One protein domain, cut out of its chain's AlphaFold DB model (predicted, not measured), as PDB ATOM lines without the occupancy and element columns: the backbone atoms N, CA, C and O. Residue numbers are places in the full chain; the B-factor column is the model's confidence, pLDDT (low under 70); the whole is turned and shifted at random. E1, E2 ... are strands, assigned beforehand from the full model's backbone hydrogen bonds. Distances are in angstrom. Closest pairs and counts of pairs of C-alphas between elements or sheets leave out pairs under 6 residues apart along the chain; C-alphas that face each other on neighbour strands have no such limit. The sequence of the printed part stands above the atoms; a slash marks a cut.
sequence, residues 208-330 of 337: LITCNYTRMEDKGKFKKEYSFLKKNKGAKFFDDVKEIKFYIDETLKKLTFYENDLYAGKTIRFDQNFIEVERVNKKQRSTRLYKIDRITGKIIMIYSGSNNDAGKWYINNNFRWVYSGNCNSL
ATOM      1  N   LEU A 208      25.632 -18.183  11.482       85.81
ATOM      2  CA  LEU A 208      26.112 -17.056  12.281       85.81
ATOM      3  C   LEU A 208      27.624 -17.190  12.493       85.81
ATOM      4  O   LEU A 208      28.107 -18.219  12.980       85.81
ATOM      5  N   ILE A 209      28.352 -16.143  12.128       88.81
ATOM      6  CA  ILE A 209      29.783 -16.005  12.379       88.81
ATOM      7  C   ILE A 209      30.046 -14.732  13.177       88.81
ATOM      8  O   ILE A 209      29.377 -13.713  12.991       88.81
ATOM      9  N   THR A 210      31.050 -14.796  14.036       88.75
ATOM     10  CA  THR A 210      31.544 -13.664  14.815       88.75
ATOM     11  C   THR A 210      32.957 -13.363  14.369       88.75
ATOM     12  O   THR A 210      33.799 -14.253  14.412       88.75
ATOM     13  N   CYS A 211      33.220 -12.136  13.935       85.88
ATOM     14  CA  CYS A 211      34.510 -11.706  13.422       85.88
ATOM     15  C   CYS A 211      35.144 -10.675  14.343       85.88
ATOM     16  O   CYS A 211      34.611  -9.580  14.531       85.88
ATOM     17  N   ASN A 212      36.313 -11.035  14.861       83.75
ATOM     18  CA  ASN A 212      37.142 -10.177  15.687       83.75
ATOM     19  C   ASN A 212      38.257  -9.632  14.817       83.75
ATOM     20  O   ASN A 212      39.055 -10.394  14.267       83.75
ATOM     21  N   TYR A 213      38.300  -8.316  14.677       76.31
ATOM     22  CA  TYR A 213      39.399  -7.678  13.981       76.31
ATOM     23  C   TYR A 213      40.533  -7.427  14.971       76.31
ATOM     24  O   TYR A 213      40.323  -7.212  16.159       76.31
ATOM     25  N   THR A 214      41.758  -7.487  14.487       64.94
ATOM     26  CA  THR A 214      42.952  -7.069  15.197       64.94
ATOM     27  C   THR A 214      43.854  -6.348  14.205       64.94
ATOM     28  O   THR A 214      44.160  -6.839  13.116       64.94
ATOM     29  N   ARG A 215      44.292  -5.166  14.645       55.09
ATOM     30  CA  ARG A 215      45.298  -4.295  14.030       55.09
ATOM     31  C   ARG A 215      44.889  -3.574  12.736       55.09
ATOM     32  O   ARG A 215      44.430  -4.157  11.759       55.09
ATOM     33  N   MET A 216      45.151  -2.268  12.771       59.06
ATOM     34  CA  MET A 216      45.108  -1.320  11.665       59.06
ATOM     35  C   MET A 216      46.507  -1.245  11.037       59.06
ATOM     36  O   MET A 216      47.462  -0.831  11.697       59.06
ATOM     37  N   GLU A 217      46.646  -1.646   9.776       53.97
ATOM     38  CA  GLU A 217      47.800  -1.267   8.955       53.97
ATOM     39  C   GLU A 217      47.379  -0.119   8.040       53.97
ATOM     40  O   GLU A 217      46.596  -0.297   7.103       53.97
ATOM     41  N   ASP A 218      47.890   1.075   8.329       55.31
ATOM     42  CA  ASP A 218      47.821   2.201   7.405       55.31
ATOM     43  C   ASP A 218      48.870   1.987   6.306       55.31
ATOM     44  O   ASP A 218      50.069   1.885   6.587       55.31
ATOM     45  N   LYS A 219      48.414   1.855   5.057       49.94
ATOM     46  CA  LYS A 219      49.283   1.667   3.882       49.94
ATOM     47  C   LYS A 219      49.466   2.954   3.069       49.94
ATOM     48  O   LYS A 219      49.993   2.890   1.959       49.94
ATOM     49  N   GLY A 220      49.031   4.110   3.577       49.28
ATOM     50  CA  GLY A 220      49.265   5.413   2.950       49.28
ATOM     51  C   GLY A 220      50.568   6.098   3.396       49.28
ATOM     52  O   GLY A 220      51.227   5.677   4.345       49.28
ATOM     53  N   LYS A 221      50.922   7.222   2.745       44.16
ATOM     54  CA  LYS A 221      52.049   8.124   3.103       44.16
ATOM     55  C   LYS A 221      51.896   8.813   4.486       44.16
ATOM     56  O   LYS A 221      52.685   9.682   4.834       44.16
ATOM     57  N   PHE A 222      50.929   8.400   5.302       46.66
ATOM     58  CA  PHE A 222      50.511   9.027   6.561       46.66
ATOM     59  C   PHE A 222      51.453   8.787   7.754       46.66
ATOM     60  O   PHE A 222      51.316   9.433   8.792       46.66
ATOM     61  N   LYS A 223      52.452   7.900   7.623       44.84
ATOM     62  CA  LYS A 223      53.374   7.566   8.726       44.84
ATOM     63  C   LYS A 223      54.226   8.756   9.199       44.84
ATOM     64  O   LYS A 223      54.690   8.736  10.336       44.84
ATOM     65  N   LYS A 224      54.451   9.767   8.345       41.75
ATOM     66  CA  LYS A 224      55.315  10.922   8.654       41.75
ATOM     67  C   LYS A 224      54.565  12.131   9.222       41.75
ATOM     68  O   LYS A 224      55.127  12.817  10.067       41.75
ATOM     69  N   GLU A 225      53.316  12.363   8.828       41.62
ATOM     70  CA  GLU A 225      52.605  13.611   9.150       41.62
ATOM     71  C   GLU A 225      51.804  13.577  10.458       41.62
ATOM     72  O   GLU A 225      51.378  14.627  10.900       41.62
ATOM     73  N   TYR A 226      51.642  12.431  11.135       42.75
ATOM     74  CA  TYR A 226      50.792  12.334  12.344       42.75
ATOM     75  C   TYR A 226      51.478  11.748  13.583       42.75
ATOM     76  O   TYR A 226      50.819  11.352  14.549       42.75
ATOM     77  N   SER A 227      52.813  11.742  13.614       39.25
ATOM     78  CA  SER A 227      53.587  11.361  14.807       39.25
ATOM     79  C   SER A 227      53.256  12.227  16.038       39.25
ATOM     80  O   SER A 227      53.399  11.759  17.168       39.25
ATOM     81  N   PHE A 228      52.741  13.446  15.837       41.91
ATOM     82  CA  PHE A 228      52.302  14.344  16.907       41.91
ATOM     83  C   PHE A 228      50.941  13.969  17.523       41.91
ATOM     84  O   PHE A 228      50.740  14.204  18.711       41.91
ATOM     85  N   LEU A 229      50.029  13.314  16.788       36.41
ATOM     86  CA  LEU A 229      48.757  12.839  17.362       36.41
ATOM     87  C   LEU A 229      48.958  11.653  18.319       36.41
ATOM     88  O   LEU A 229      48.139  11.434  19.204       36.41
ATOM     89  N   LYS A 230      50.087  10.939  18.206       39.78
ATOM     90  CA  LYS A 230      50.532   9.939  19.190       39.78
ATOM     91  C   LYS A 230      50.908  10.549  20.549       39.78
ATOM     92  O   LYS A 230      50.940   9.819  21.535       39.78
ATOM     93  N   LYS A 231      51.218  11.853  20.610       35.50
ATOM     94  CA  LYS A 231      51.603  12.553  21.851       35.50
ATOM     95  C   LYS A 231      50.412  13.094  22.646       35.50
ATOM     96  O   LYS A 231      50.558  13.311  23.845       35.50
ATOM     97  N   ASN A 232      49.234  13.251  22.038       33.59
ATOM     98  CA  ASN A 232      48.029  13.617  22.781       33.59
ATOM     99  C   ASN A 232      47.441  12.378  23.465       33.59
ATOM    100  O   ASN A 232      46.652  11.639  22.872       33.59
ATOM    101  N   LYS A 233      47.818  12.176  24.734       39.03
ATOM    102  CA  LYS A 233      47.103  11.323  25.697       39.03
ATOM    103  C   LYS A 233      45.635  11.780  25.758       39.03
ATOM    104  O   LYS A 233      45.294  12.655  26.541       39.03
ATOM    105  N   GLY A 234      44.785  11.245  24.885       36.84
ATOM    106  CA  GLY A 234      43.367  11.614  24.806       36.84
ATOM    107  C   GLY A 234      42.747  11.527  23.411       36.84
ATOM    108  O   GLY A 234      41.528  11.409  23.309       36.84
ATOM    109  N   ALA A 235      43.541  11.509  22.333       36.78
ATOM    110  CA  ALA A 235      43.009  11.221  21.002       36.78
ATOM    111  C   ALA A 235      42.751   9.712  20.878       36.78
ATOM    112  O   ALA A 235      43.633   8.948  20.486       36.78
ATOM    113  N   LYS A 236      41.538   9.278  21.239       33.53
ATOM    114  CA  LYS A 236      41.037   7.936  20.915       33.53
ATOM    115  C   LYS A 236      40.945   7.820  19.394       33.53
ATOM    116  O   LYS A 236      39.922   8.149  18.796       33.53
ATOM    117  N   PHE A 237      42.026   7.395  18.748       42.16
ATOM    118  CA  PHE A 237      41.993   6.921  17.368       42.16
ATOM    119  C   PHE A 237      41.121   5.675  17.339       42.16
ATOM    120  O   PHE A 237      41.661   4.602  17.549       42.16
ATOM    121  N   PHE A 238      39.802   5.840  17.167       42.66
ATOM    122  CA  PHE A 238      38.796   4.772  17.124       42.66
ATOM    123  C   PHE A 238      39.317   3.441  17.694       42.66
ATOM    124  O   PHE A 238      39.608   2.513  16.941       42.66
ATOM    125  N   ASP A 239      39.407   3.346  19.026       40.72
ATOM    126  CA  ASP A 239      39.635   2.084  19.758       40.72
ATOM    127  C   ASP A 239      38.527   1.035  19.471       40.72
ATOM    128  O   ASP A 239      38.508  -0.060  20.023       40.72
ATOM    129  N   ASP A 240      37.586   1.345  18.576       43.19
ATOM    130  CA  ASP A 240      36.415   0.569  18.202       43.19
ATOM    131  C   ASP A 240      36.732  -0.550  17.203       43.19
ATOM    132  O   ASP A 240      36.057  -0.720  16.179       43.19
ATOM    133  N   VAL A 241      37.726  -1.379  17.510       51.41
ATOM    134  CA  VAL A 241      37.797  -2.701  16.893       51.41
ATOM    135  C   VAL A 241      36.800  -3.617  17.606       51.41
ATOM    136  O   VAL A 241      37.119  -4.348  18.540       51.41
ATOM    137  N   LYS A 242      35.544  -3.504  17.168       68.38
ATOM    138  CA  LYS A 242      34.389  -4.226  17.699       68.38
ATOM    139  C   LYS A 242      34.263  -5.613  17.079       68.38
ATOM    140  O   LYS A 242      34.485  -5.801  15.884       68.38
ATOM    141  N   GLU A 243      33.839  -6.560  17.905       78.31
ATOM    142  CA  GLU A 243      33.244  -7.821  17.472       78.31
ATOM    143  C   GLU A 243      32.112  -7.525  16.469       78.31
ATOM    144  O   GLU A 243      31.141  -6.849  16.810       78.31
ATOM    145  N   ILE A 244      32.228  -7.996  15.221       82.69
ATOM    146  CA  ILE A 244      31.160  -7.865  14.217       82.69
ATOM    147  C   ILE A 244      30.570  -9.238  13.934       82.69
ATOM    148  O   ILE A 244      31.277 -10.161  13.531       82.69
ATOM    149  N   LYS A 245      29.251  -9.358  14.078       87.50
ATOM    150  CA  LYS A 245      28.513 -10.577  13.745       87.50
ATOM    151  C   LYS A 245      27.901 -10.486  12.356       87.50
ATOM    152  O   LYS A 245      27.232  -9.503  12.021       87.50
ATOM    153  N   PHE A 246      28.081 -11.543  11.575       88.56
ATOM    154  CA  PHE A 246      27.478 -11.690  10.257       88.56
ATOM    155  C   PHE A 246      26.667 -12.976  10.165       88.56
ATOM    156  O   PHE A 246      27.024 -13.998  10.747       88.56
ATOM    157  N   TYR A 247      25.625 -12.942   9.347       88.06
ATOM    158  CA  TYR A 247      25.017 -14.145   8.808       88.06
ATOM    159  C   TYR A 247      25.553 -14.424   7.405       88.06
ATOM    160  O   TYR A 247      25.533 -13.548   6.537       88.06
ATOM    161  N   ILE A 248      25.976 -15.665   7.176       89.62
ATOM    162  CA  ILE A 248      26.233 -16.224   5.849       89.62
ATOM    163  C   ILE A 248      24.951 -16.902   5.362       89.62
ATOM    164  O   ILE A 248      24.430 -17.815   6.006       89.62
ATOM    165  N   ASP A 249      24.456 -16.468   4.209       87.38
ATOM    166  CA  ASP A 249      23.283 -17.021   3.540       87.38
ATOM    167  C   ASP A 249      23.710 -17.735   2.254       87.38
ATOM    168  O   ASP A 249      23.850 -17.110   1.201       87.38
ATOM    169  N   GLU A 250      23.928 -19.050   2.342       86.19
ATOM    170  CA  GLU A 250      24.342 -19.895   1.208       86.19
ATOM    171  C   GLU A 250      23.295 -19.909   0.087       86.19
ATOM    172  O   GLU A 250      23.636 -19.904  -1.095       86.19
ATOM    173  N   THR A 251      22.006 -19.877   0.446       80.38
ATOM    174  CA  THR A 251      20.907 -19.915  -0.527       80.38
ATOM    175  C   THR A 251      20.886 -18.659  -1.396       80.38
ATOM    176  O   THR A 251      20.642 -18.748  -2.601       80.38
ATOM    177  N   LEU A 252      21.123 -17.484  -0.802       83.44
ATOM    178  CA  LEU A 252      21.140 -16.213  -1.536       83.44
ATOM    179  C   LEU A 252      22.539 -15.768  -1.969       83.44
ATOM    180  O   LEU A 252      22.637 -14.793  -2.716       83.44
ATOM    181  N   LYS A 253      23.596 -16.456  -1.523       88.38
ATOM    182  CA  LYS A 253      25.001 -16.051  -1.692       88.38
ATOM    183  C   LYS A 253      25.255 -14.635  -1.164       88.38
ATOM    184  O   LYS A 253      25.803 -13.766  -1.854       88.38
ATOM    185  N   LYS A 254      24.782 -14.376   0.060       90.06
ATOM    186  CA  LYS A 254      24.842 -13.058   0.711       90.06
ATOM    187  C   LYS A 254      25.501 -13.130   2.082       90.06
ATOM    188  O   LYS A 254      25.381 -14.122   2.792       90.06
ATOM    189  N   LEU A 255      26.133 -12.020   2.451       89.44
ATOM    190  CA  LEU A 255      26.547 -11.711   3.813       89.44
ATOM    191  C   LEU A 255      25.628 -10.598   4.343       89.44
ATOM    192  O   LEU A 255      25.425  -9.591   3.653       89.44
ATOM    193  N   THR A 256      25.048 -10.764   5.528       87.12
ATOM    194  CA  THR A 256      24.217  -9.734   6.184       87.12
ATOM    195  C   THR A 256      24.720  -9.466   7.594       87.12
ATOM    196  O   THR A 256      25.288 -10.353   8.230       87.12
ATOM    197  N   PHE A 257      24.542  -8.245   8.092       82.69
ATOM    198  CA  PHE A 257      24.884  -7.931   9.482       82.69
ATOM    199  C   PHE A 257      23.850  -8.549  10.431       82.69
ATOM    200  O   PHE A 257      22.658  -8.528  10.137       82.69
ATOM    201  N   TYR A 258      24.300  -9.082  11.570       78.06
ATOM    202  CA  TYR A 258      23.418  -9.729  12.551       78.06
ATOM    203  C   TYR A 258      22.363  -8.775  13.136       78.06
ATOM    204  O   TYR A 258      21.195  -9.132  13.230       78.06
ATOM    205  N   GLU A 259      22.766  -7.562  13.517       67.38
ATOM    206  CA  GLU A 259      21.933  -6.664  14.334       67.38
ATOM    207  C   GLU A 259      20.800  -5.973  13.572       67.38
ATOM    208  O   GLU A 259      19.852  -5.499  14.188       67.38
ATOM    209  N   ASN A 260      20.881  -5.897  12.245       66.12
ATOM    210  CA  ASN A 260      19.872  -5.216  11.433       66.12
ATOM    211  C   ASN A 260      19.401  -6.038  10.226       66.12
ATOM    212  O   ASN A 260      18.602  -5.534   9.442       66.12
ATOM    213  N   ASP A 261      19.900  -7.272  10.052       61.59
ATOM    214  CA  ASP A 261      19.649  -8.147   8.893       61.59
ATOM    215  C   ASP A 261      19.830  -7.439   7.526       61.59
ATOM    216  O   ASP A 261      19.436  -7.955   6.475       61.59
ATOM    217  N   LEU A 262      20.462  -6.256   7.509       67.00
ATOM    218  CA  LEU A 262      20.678  -5.480   6.303       67.00
ATOM    219  C   LEU A 262      21.833  -6.088   5.525       67.00
ATOM    220  O   LEU A 262      22.797  -6.644   6.065       67.00
ATOM    221  N   TYR A 263      21.725  -5.949   4.210       72.31
ATOM    222  CA  TYR A 263      22.728  -6.432   3.284       72.31
ATOM    223  C   TYR A 263      24.087  -5.789   3.572       72.31
ATOM    224  O   TYR A 263      24.194  -4.561   3.626       72.31
ATOM    225  N   ALA A 264      25.122  -6.619   3.757       77.88
ATOM    226  CA  ALA A 264      26.447  -6.126   4.117       77.88
ATOM    227  C   ALA A 264      27.080  -5.285   3.004       77.88
ATOM    228  O   ALA A 264      27.883  -4.402   3.291       77.88
ATOM    229  N   GLY A 265      26.684  -5.525   1.755       85.00
ATOM    230  CA  GLY A 265      27.202  -4.871   0.562       85.00
ATOM    231  C   GLY A 265      27.101  -5.800  -0.644       85.00
ATOM    232  O   GLY A 265      26.863  -6.992  -0.470       85.00
ATOM    233  N   LYS A 266      27.285  -5.266  -1.855       90.19
ATOM    234  CA  LYS A 266      27.273  -6.010  -3.121       90.19
ATOM    235  C   LYS A 266      28.259  -7.179  -3.067       90.19
ATOM    236  O   LYS A 266      29.436  -6.988  -2.789       90.19
ATOM    237  N   THR A 267      27.781  -8.379  -3.377       93.31
ATOM    238  CA  THR A 267      28.608  -9.583  -3.450       93.31
ATOM    239  C   THR A 267      29.521  -9.492  -4.670       93.31
ATOM    240  O   THR A 267      29.034  -9.399  -5.794       93.31
ATOM    241  N   ILE A 268      30.833  -9.522  -4.436       92.94
ATOM    242  CA  ILE A 268      31.866  -9.620  -5.475       92.94
ATOM    243  C   ILE A 268      32.200 -11.092  -5.713       92.94
ATOM    244  O   ILE A 268      32.224 -11.548  -6.854       92.94
ATOM    245  N   ARG A 269      32.403 -11.851  -4.630       92.12
ATOM    246  CA  ARG A 269      32.751 -13.275  -4.672       92.12
ATOM    247  C   ARG A 269      32.022 -14.033  -3.570       92.12
ATOM    248  O   ARG A 269      31.927 -13.554  -2.445       92.12
ATOM    249  N   PHE A 270      31.502 -15.213  -3.889       93.69
ATOM    250  CA  PHE A 270      30.882 -16.106  -2.910       93.69
ATOM    251  C   PHE A 270      31.017 -17.550  -3.397       93.69
ATOM    252  O   PHE A 270      30.210 -18.027  -4.200       93.69
ATOM    253  N   ASP A 271      32.065 -18.226  -2.940       91.69
ATOM    254  CA  ASP A 271      32.359 -19.622  -3.267       91.69
ATOM    255  C   ASP A 271      32.779 -20.404  -2.014       91.69
ATOM    256  O   ASP A 271      32.570 -19.938  -0.896       91.69
ATOM    257  N   GLN A 272      33.308 -21.616  -2.186       86.88
ATOM    258  CA  GLN A 272      33.702 -22.505  -1.087       86.88
ATOM    259  C   GLN A 272      34.894 -21.984  -0.269       86.88
ATOM    260  O   GLN A 272      35.037 -22.361   0.891       86.88
ATOM    261  N   ASN A 273      35.711 -21.099  -0.844       86.62
ATOM    262  CA  ASN A 273      36.964 -20.631  -0.258       86.62
ATOM    263  C   ASN A 273      36.848 -19.196   0.252       86.62
ATOM    264  O   ASN A 273      37.411 -18.877   1.293       86.62
ATOM    265  N   PHE A 274      36.114 -18.330  -0.452       89.50
ATOM    266  CA  PHE A 274      36.054 -16.905  -0.138       89.50
ATOM    267  C   PHE A 274      34.646 -16.318  -0.214       89.50
ATOM    268  O   PHE A 274      33.840 -16.649  -1.090       89.50
ATOM    269  N   ILE A 275      34.395 -15.364   0.681       93.19
ATOM    270  CA  ILE A 275      33.277 -14.420   0.607       93.19
ATOM    271  C   ILE A 275      33.867 -13.017   0.513       93.19
ATOM    272  O   ILE A 275      34.608 -12.601   1.400       93.19
ATOM    273  N   GLU A 276      33.527 -12.281  -0.538       92.75
ATOM    274  CA  GLU A 276      33.936 -10.892  -0.738       92.75
ATOM    275  C   GLU A 276      32.708 -10.026  -1.016       92.75
ATOM    276  O   GLU A 276      31.946 -10.288  -1.953       92.75
ATOM    277  N   VAL A 277      32.506  -8.993  -0.196       92.38
ATOM    278  CA  VAL A 277      31.377  -8.062  -0.318       92.38
ATOM    279  C   VAL A 277      31.839  -6.614  -0.201       92.38
ATOM    280  O   VAL A 277      32.661  -6.277   0.650       92.38
ATOM    281  N   GLU A 278      31.278  -5.745  -1.034       88.31
ATOM    282  CA  GLU A 278      31.603  -4.321  -1.088       88.31
ATOM    283  C   GLU A 278      30.404  -3.456  -0.709       88.31
ATOM    284  O   GLU A 278      29.315  -3.554  -1.276       88.31
ATOM    285  N   ARG A 279      30.619  -2.537   0.226       86.62
ATOM    286  CA  ARG A 279      29.642  -1.535   0.634       86.62
ATOM    287  C   ARG A 279      30.127  -0.149   0.266       86.62
ATOM    288  O   ARG A 279      31.127   0.312   0.807       86.62
ATOM    289  N   VAL A 280      29.357   0.544  -0.563       82.62
ATOM    290  CA  VAL A 280      29.623   1.934  -0.945       82.62
ATOM    291  C   VAL A 280      28.704   2.870  -0.162       82.62
ATOM    292  O   VAL A 280      27.480   2.731  -0.198       82.62
ATOM    293  N   ASN A 281      29.283   3.845   0.532       78.00
ATOM    294  CA  ASN A 281      28.579   4.976   1.120       78.00
ATOM    295  C   ASN A 281      28.797   6.217   0.246       78.00
ATOM    296  O   ASN A 281      29.811   6.900   0.354       78.00
ATOM    297  N   LYS A 282      27.810   6.534  -0.599       76.56
ATOM    298  CA  LYS A 282      27.878   7.691  -1.506       76.56
ATOM    299  C   LYS A 282      27.954   9.031  -0.767       76.56
ATOM    300  O   LYS A 282      28.639   9.928  -1.241       76.56
ATOM    301  N   LYS A 283      27.289   9.162   0.391       73.56
ATOM    302  CA  LYS A 283      27.279  10.412   1.174       73.56
ATOM    303  C   LYS A 283      28.661  10.734   1.736       73.56
ATOM    304  O   LYS A 283      29.094  11.871   1.675       73.56
ATOM    305  N   GLN A 284      29.352   9.714   2.240       67.38
ATOM    306  CA  GLN A 284      30.700   9.840   2.805       67.38
ATOM    307  C   GLN A 284      31.812   9.586   1.777       67.38
ATOM    308  O   GLN A 284      32.975   9.536   2.159       67.38
ATOM    309  N   ARG A 285      31.461   9.361   0.498       76.00
ATOM    310  CA  ARG A 285      32.387   8.959  -0.578       76.00
ATOM    311  C   ARG A 285      33.384   7.889  -0.119       76.00
ATOM    312  O   ARG A 285      34.588   8.003  -0.333       76.00
ATOM    313  N   SER A 286      32.869   6.867   0.559       77.12
ATOM    314  CA  SER A 286      33.687   5.828   1.175       77.12
ATOM    315  C   SER A 286      33.203   4.427   0.824       77.12
ATOM    316  O   SER A 286      32.019   4.199   0.571       77.12
ATOM    317  N   THR A 287      34.129   3.478   0.818       81.38
ATOM    318  CA  THR A 287      33.913   2.080   0.454       81.38
ATOM    319  C   THR A 287      34.490   1.171   1.530       81.38
ATOM    320  O   THR A 287      35.618   1.373   1.981       81.38
ATOM    321  N   ARG A 288      33.722   0.150   1.927       85.25
ATOM    322  CA  ARG A 288      34.172  -0.962   2.777       85.25
ATOM    323  C   ARG A 288      34.137  -2.258   1.985       85.25
ATOM    324  O   ARG A 288      33.064  -2.675   1.562       85.25
ATOM    325  N   LEU A 289      35.284  -2.901   1.827       87.19
ATOM    326  CA  LEU A 289      35.406  -4.238   1.255       87.19
ATOM    327  C   LEU A 289      35.665  -5.230   2.384       87.19
ATOM    328  O   LEU A 289      36.667  -5.105   3.079       87.19
ATOM    329  N   TYR A 290      34.789  -6.212   2.548       89.25
ATOM    330  CA  TYR A 290      34.978  -7.323   3.475       89.25
ATOM    331  C   TYR A 290      35.382  -8.560   2.683       89.25
ATOM    332  O   TYR A 290      34.700  -8.915   1.725       89.25
ATOM    333  N   LYS A 291      36.459  -9.221   3.098       92.06
ATOM    334  CA  LYS A 291      36.959 -10.473   2.531       92.06
ATOM    335  C   LYS A 291      37.125 -11.498   3.642       92.06
ATOM    336  O   LYS A 291      37.890 -11.261   4.569       92.06
ATOM    337  N   ILE A 292      36.432 -12.622   3.528       91.06
ATOM    338  CA  ILE A 292      36.456 -13.725   4.489       91.06
ATOM    339  C   ILE A 292      37.020 -14.954   3.789       91.06
ATOM    340  O   ILE A 292      36.457 -15.404   2.790       91.06
ATOM    341  N   ASP A 293      38.115 -15.488   4.318       88.06
ATOM    342  CA  ASP A 293      38.606 -16.824   4.003       88.06
ATOM    343  C   ASP A 293      37.763 -17.842   4.774       88.06
ATOM    344  O   ASP A 293      37.738 -17.857   6.003       88.06
ATOM    345  N   ARG A 294      37.031 -18.681   4.049       85.62
ATOM    346  CA  ARG A 294      36.122 -19.677   4.621       85.62
ATOM    347  C   ARG A 294      36.851 -20.907   5.159       85.62
ATOM    348  O   ARG A 294      36.268 -21.655   5.935       85.62
ATOM    349  N   ILE A 295      38.095 -21.139   4.746       81.44
ATOM    350  CA  ILE A 295      38.898 -22.284   5.183       81.44
ATOM    351  C   ILE A 295      39.587 -21.947   6.501       81.44
ATOM    352  O   ILE A 295      39.572 -22.760   7.428       81.44
ATOM    353  N   THR A 296      40.198 -20.762   6.574       81.25
ATOM    354  CA  THR A 296      41.007 -20.342   7.725       81.25
ATOM    355  C   THR A 296      40.286 -19.381   8.661       81.25
ATOM    356  O   THR A 296      40.798 -19.126   9.746       81.25
ATOM    357  N   GLY A 297      39.127 -18.847   8.261       82.56
ATOM    358  CA  GLY A 297      38.333 -17.889   9.040       82.56
ATOM    359  C   GLY A 297      38.894 -16.478   9.004       82.56
ATOM    360  O   GLY A 297      38.296 -15.559   9.559       82.56
ATOM    361  N   LYS A 298      40.030 -16.276   8.330       85.50
ATOM    362  CA  LYS A 298      40.714 -14.990   8.281       85.50
ATOM    363  C   LYS A 298      39.806 -13.966   7.619       85.50
ATOM    364  O   LYS A 298      39.302 -14.193   6.520       85.50
ATOM    365  N   ILE A 299      39.651 -12.812   8.254       87.06
ATOM    366  CA  ILE A 299      38.895 -11.693   7.698       87.06
ATOM    367  C   ILE A 299      39.806 -10.503   7.440       87.06
ATOM    368  O   ILE A 299      40.725 -10.212   8.204       87.06
ATOM    369  N   ILE A 300      39.551  -9.820   6.332       87.06
ATOM    370  CA  ILE A 300      40.159  -8.544   5.992       87.06
ATOM    371  C   ILE A 300      39.029  -7.573   5.674       87.06
ATOM    372  O   ILE A 300      38.181  -7.862   4.832       87.06
ATOM    373  N   MET A 301      39.026  -6.415   6.326       85.56
ATOM    374  CA  MET A 301      38.184  -5.287   5.958       85.56
ATOM    375  C   MET A 301      39.064  -4.144   5.466       85.56
ATOM    376  O   MET A 301      39.987  -3.714   6.152       85.56
ATOM    377  N   ILE A 302      38.795  -3.667   4.256       82.94
ATOM    378  CA  ILE A 302      39.466  -2.505   3.676       82.94
ATOM    379  C   ILE A 302      38.464  -1.363   3.666       82.94
ATOM    380  O   ILE A 302      37.442  -1.450   2.987       82.94
ATOM    381  N   TYR A 303      38.767  -0.294   4.393       80.69
ATOM    382  CA  TYR A 303      37.999   0.942   4.371       80.69
ATOM    383  C   TYR A 303      38.766   2.000   3.588       80.69
ATOM    384  O   TYR A 303      39.938   2.239   3.850       80.69
ATOM    385  N   SER A 304      38.124   2.624   2.613       78.62
ATOM    386  CA  SER A 304      38.744   3.641   1.761       78.62
ATOM    387  C   SER A 304      37.768   4.771   1.483       78.62
ATOM    388  O   SER A 304      36.562   4.541   1.509       78.62
ATOM    389  N   GLY A 305      38.253   5.981   1.233       75.31
ATOM    390  CA  GLY A 305      37.387   7.105   0.887       75.31
ATOM    391  C   GLY A 305      38.138   8.417   0.728       75.31
ATOM    392  O   GLY A 305      39.362   8.452   0.858       75.31
ATOM    393  N   SER A 306      37.386   9.481   0.451       68.19
ATOM    394  CA  SER A 306      37.896  10.848   0.321       68.19
ATOM    395  C   SER A 306      37.329  11.750   1.421       68.19
ATOM    396  O   SER A 306      36.108  11.816   1.573       68.19
ATOM    397  N   ASN A 307      38.178  12.461   2.159       58.56
ATOM    398  CA  ASN A 307      37.766  13.393   3.204       58.56
ATOM    399  C   ASN A 307      37.644  14.811   2.617       58.56
ATOM    400  O   ASN A 307      38.652  15.431   2.298       58.56
ATOM    401  N   ASN A 308      36.422  15.316   2.425       51.19
ATOM    402  CA  ASN A 308      36.209  16.653   1.846       51.19
ATOM    403  C   ASN A 308      36.368  17.797   2.868       51.19
ATOM    404  O   ASN A 308      36.621  18.920   2.451       51.19
ATOM    405  N   ASP A 309      36.274  17.520   4.174       49.91
ATOM    406  CA  ASP A 309      36.404  18.533   5.243       49.91
ATOM    407  C   ASP A 309      37.858  18.738   5.705       49.91
ATOM    408  O   ASP A 309      38.144  19.404   6.702       49.91
ATOM    409  N   ALA A 310      38.805  18.134   4.995       46.97
ATOM    410  CA  ALA A 310      40.216  18.265   5.279       46.97
ATOM    411  C   ALA A 310      40.674  19.651   4.788       46.97
ATOM    412  O   ALA A 310      40.738  19.900   3.587       46.97
ATOM    413  N   GLY A 311      40.905  20.584   5.723       44.03
ATOM    414  CA  GLY A 311      41.353  21.953   5.430       44.03
ATOM    415  C   GLY A 311      42.644  22.016   4.595       44.03
ATOM    416  O   GLY A 311      43.217  20.997   4.239       44.03
ATOM    417  N   LYS A 312      43.150  23.219   4.298       37.25
ATOM    418  CA  LYS A 312      44.274  23.508   3.366       37.25
ATOM    419  C   LYS A 312      45.608  22.738   3.570       37.25
ATOM    420  O   LYS A 312      46.543  22.955   2.813       37.25
ATOM    421  N   TRP A 313      45.710  21.856   4.561       37.97
ATOM    422  CA  TRP A 313      46.910  21.111   4.949       37.97
ATOM    423  C   TRP A 313      47.010  19.688   4.372       37.97
ATOM    424  O   TRP A 313      48.009  19.018   4.606       37.97
ATOM    425  N   TYR A 314      46.011  19.204   3.629       44.91
ATOM    426  CA  TYR A 314      45.978  17.823   3.136       44.91
ATOM    427  C   TYR A 314      46.249  17.779   1.625       44.91
ATOM    428  O   TYR A 314      45.403  18.143   0.815       44.91
ATOM    429  N   ILE A 315      47.440  17.319   1.228       40.91
ATOM    430  CA  ILE A 315      47.866  17.272  -0.188       40.91
ATOM    431  C   ILE A 315      47.257  16.061  -0.932       40.91
ATOM    432  O   ILE A 315      47.232  16.022  -2.157       40.91
ATOM    433  N   ASN A 316      46.696  15.080  -0.211       52.88
ATOM    434  CA  ASN A 316      45.906  13.986  -0.783       52.88
ATOM    435  C   ASN A 316      44.766  13.598   0.169       52.88
ATOM    436  O   ASN A 316      44.981  12.888   1.149       52.88
ATOM    437  N   ASN A 317      43.536  14.006  -0.149       58.03
ATOM    438  CA  ASN A 317      42.339  13.779   0.677       58.03
ATOM    439  C   ASN A 317      41.861  12.315   0.728       58.03
ATOM    440  O   ASN A 317      40.771  12.046   1.225       58.03
ATOM    441  N   ASN A 318      42.639  11.359   0.218       65.19
ATOM    442  CA  ASN A 318      42.253   9.955   0.136       65.19
ATOM    443  C   ASN A 318      42.845   9.153   1.299       65.19
ATOM    444  O   ASN A 318      44.052   9.192   1.535       65.19
ATOM    445  N   PHE A 319      42.012   8.368   1.983       70.38
ATOM    446  CA  PHE A 319      42.443   7.441   3.030       70.38
ATOM    447  C   PHE A 319      42.212   5.984   2.615       70.38
ATOM    448  O   PHE A 319      41.296   5.665   1.849       70.38
ATOM    449  N   ARG A 320      43.035   5.079   3.158       73.25
ATOM    450  CA  ARG A 320      42.854   3.628   3.041       73.25
ATOM    451  C   ARG A 320      43.353   2.925   4.299       73.25
ATOM    452  O   ARG A 320      44.551   2.891   4.558       73.25
ATOM    453  N   TRP A 321      42.441   2.297   5.026       74.06
ATOM    454  CA  TRP A 321      42.725   1.514   6.225       74.06
ATOM    455  C   TRP A 321      42.471   0.035   5.965       74.06
ATOM    456  O   TRP A 321      41.462  -0.335   5.358       74.06
ATOM    457  N   VAL A 322      43.393  -0.813   6.418       75.94
ATOM    458  CA  VAL A 322      43.264  -2.270   6.339       75.94
ATOM    459  C   VAL A 322      43.174  -2.830   7.749       75.94
ATOM    460  O   VAL A 322      44.075  -2.631   8.562       75.94
ATOM    461  N   TYR A 323      42.089  -3.547   8.010       77.25
ATOM    462  CA  TYR A 323      41.827  -4.259   9.249       77.25
ATOM    463  C   TYR A 323      41.912  -5.751   8.963       77.25
ATOM    464  O   TYR A 323      41.203  -6.252   8.091       77.25
ATOM    465  N   SER A 324      42.768  -6.463   9.683       81.69
ATOM    466  CA  SER A 324      42.812  -7.927   9.662       81.69
ATOM    467  C   SER A 324      42.055  -8.502  10.849       81.69
ATOM    468  O   SER A 324      41.726  -7.777  11.777       81.69
ATOM    469  N   GLY A 325      41.756  -9.794  10.836       83.44
ATOM    470  CA  GLY A 325      41.079 -10.449  11.942       83.44
ATOM    471  C   GLY A 325      40.850 -11.926  11.698       83.44
ATOM    472  O   GLY A 325      41.287 -12.479  10.684       83.44
ATOM    473  N   ASN A 326      40.095 -12.536  12.605       85.88
ATOM    474  CA  ASN A 326      39.599 -13.893  12.447       85.88
ATOM    475  C   ASN A 326      38.112 -13.967  12.799       85.88
ATOM    476  O   ASN A 326      37.653 -13.368  13.774       85.88
ATOM    477  N   CYS A 327      37.360 -14.704  11.997       87.25
ATOM    478  CA  CYS A 327      35.991 -15.089  12.280       87.25
ATOM    479  C   CYS A 327      35.966 -16.440  12.977       87.25
ATOM    480  O   CYS A 327      36.880 -17.214  12.776       87.25
ATOM    481  N   ASN A 328      34.923 -16.725  13.750       85.81
ATOM    482  CA  ASN A 328      34.601 -18.035  14.312       85.81
ATOM    483  C   ASN A 328      33.120 -18.331  14.044       85.81
ATOM    484  O   ASN A 328      32.284 -17.428  14.146       85.81
ATOM    485  N   SER A 329      32.773 -19.575  13.694       78.25
ATOM    486  CA  SER A 329      31.361 -19.967  13.606       78.25
ATOM    487  C   SER A 329      30.795 -20.226  14.992       78.25
ATOM    488  O   SER A 329      31.442 -20.846  15.831       78.25
ATOM    489  N   LEU A 330      29.554 -19.796  15.202       62.44
ATOM    490  CA  LEU A 330      28.781 -20.111  16.402       62.44
ATOM    491  C   LEU A 330      27.915 -21.378  16.231       62.44
ATOM    492  O   LEU A 330      27.070 -21.656  17.076       62.44
TER     493      LEU A 330
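Overview. This is residues 208 to 330 of the 337 residues of an uncharacterized protein of Candidatus Pelagibacter sp (UniProt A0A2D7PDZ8). What does the model look like? One twisted antiparallel sheet curls like part of a barrel: E4 to E8 form a broad wall, and E1 turns the sheet over, bringing E2 and E3 across from that wall until E3 nearly closes the ring on E4 at one end. Residues 230 to 236 stick out. What builds it? The 123 printed residues, with no named helix, hold eight named strands, E1 to E8 along the chain, in sheet order E3 E2 E1 E8 E7 E6 E5 E4; the class is all strand. How compact is it? It is only just compact, close to loose, with a radius of gyration of the C-alphas of 16.3 A and spans of 49 by 29 by 25 A.

Arrangement. What is the wall? E4, residues 266 to 270, E5, 274 to 281, E6, 286 to 293, E7, 298 to 306, and E8, 318 to 329, make a meander of hairpins, each strand the antiparallel neighbour of the one before. N 266 and O 278, N 279 and O 288, N 287 and O 304, and N 301 and O 323 are within hydrogen-bond range, at 2.7, 2.8, 2.7 and 2.8 A. Where does the sheet fold? E1, residues 208 to 218, bends by 57 degrees at residue 215 and is the hinge of a folded sheet, bent back into two leaves that face each other; N 214 and O 324 of E8 are 2.7 A apart. E2, 244 to 249, and E3, 254 to 257, continue a second meander from E1, with N 211 and O 244, and N 247 and O 256, both 2.8 A. Do the edges meet? The closest C-alphas of edge strands E3 and E4, Lys 254 and Thr 267, are 6.6 A apart.

Along the chain. How long are the strands? E8 spans 34.6 A, E1 29.4 A, E7 27.2 A, E6 23.4 A, E5 23.2 A and E2 16.1 A; E4 and E3 are shorter. Where are the anchors? E1 begins at C-alpha 208 (26.112, -17.056, 12.281), and E8 ends at C-alpha 329 (31.361, -19.967, 13.606).

Size, cuts and confidence. Which links are long? E1 to E2, 25 residues, and E7 to E8, 11 residues; the printed part has no cut. How far does it reach? The farthest C-alphas, Lys 231 and Thr 251, are 50.0 A apart. Where is confidence low? Among the 48 residues under 70 are 214 to 242 and 306 to 318.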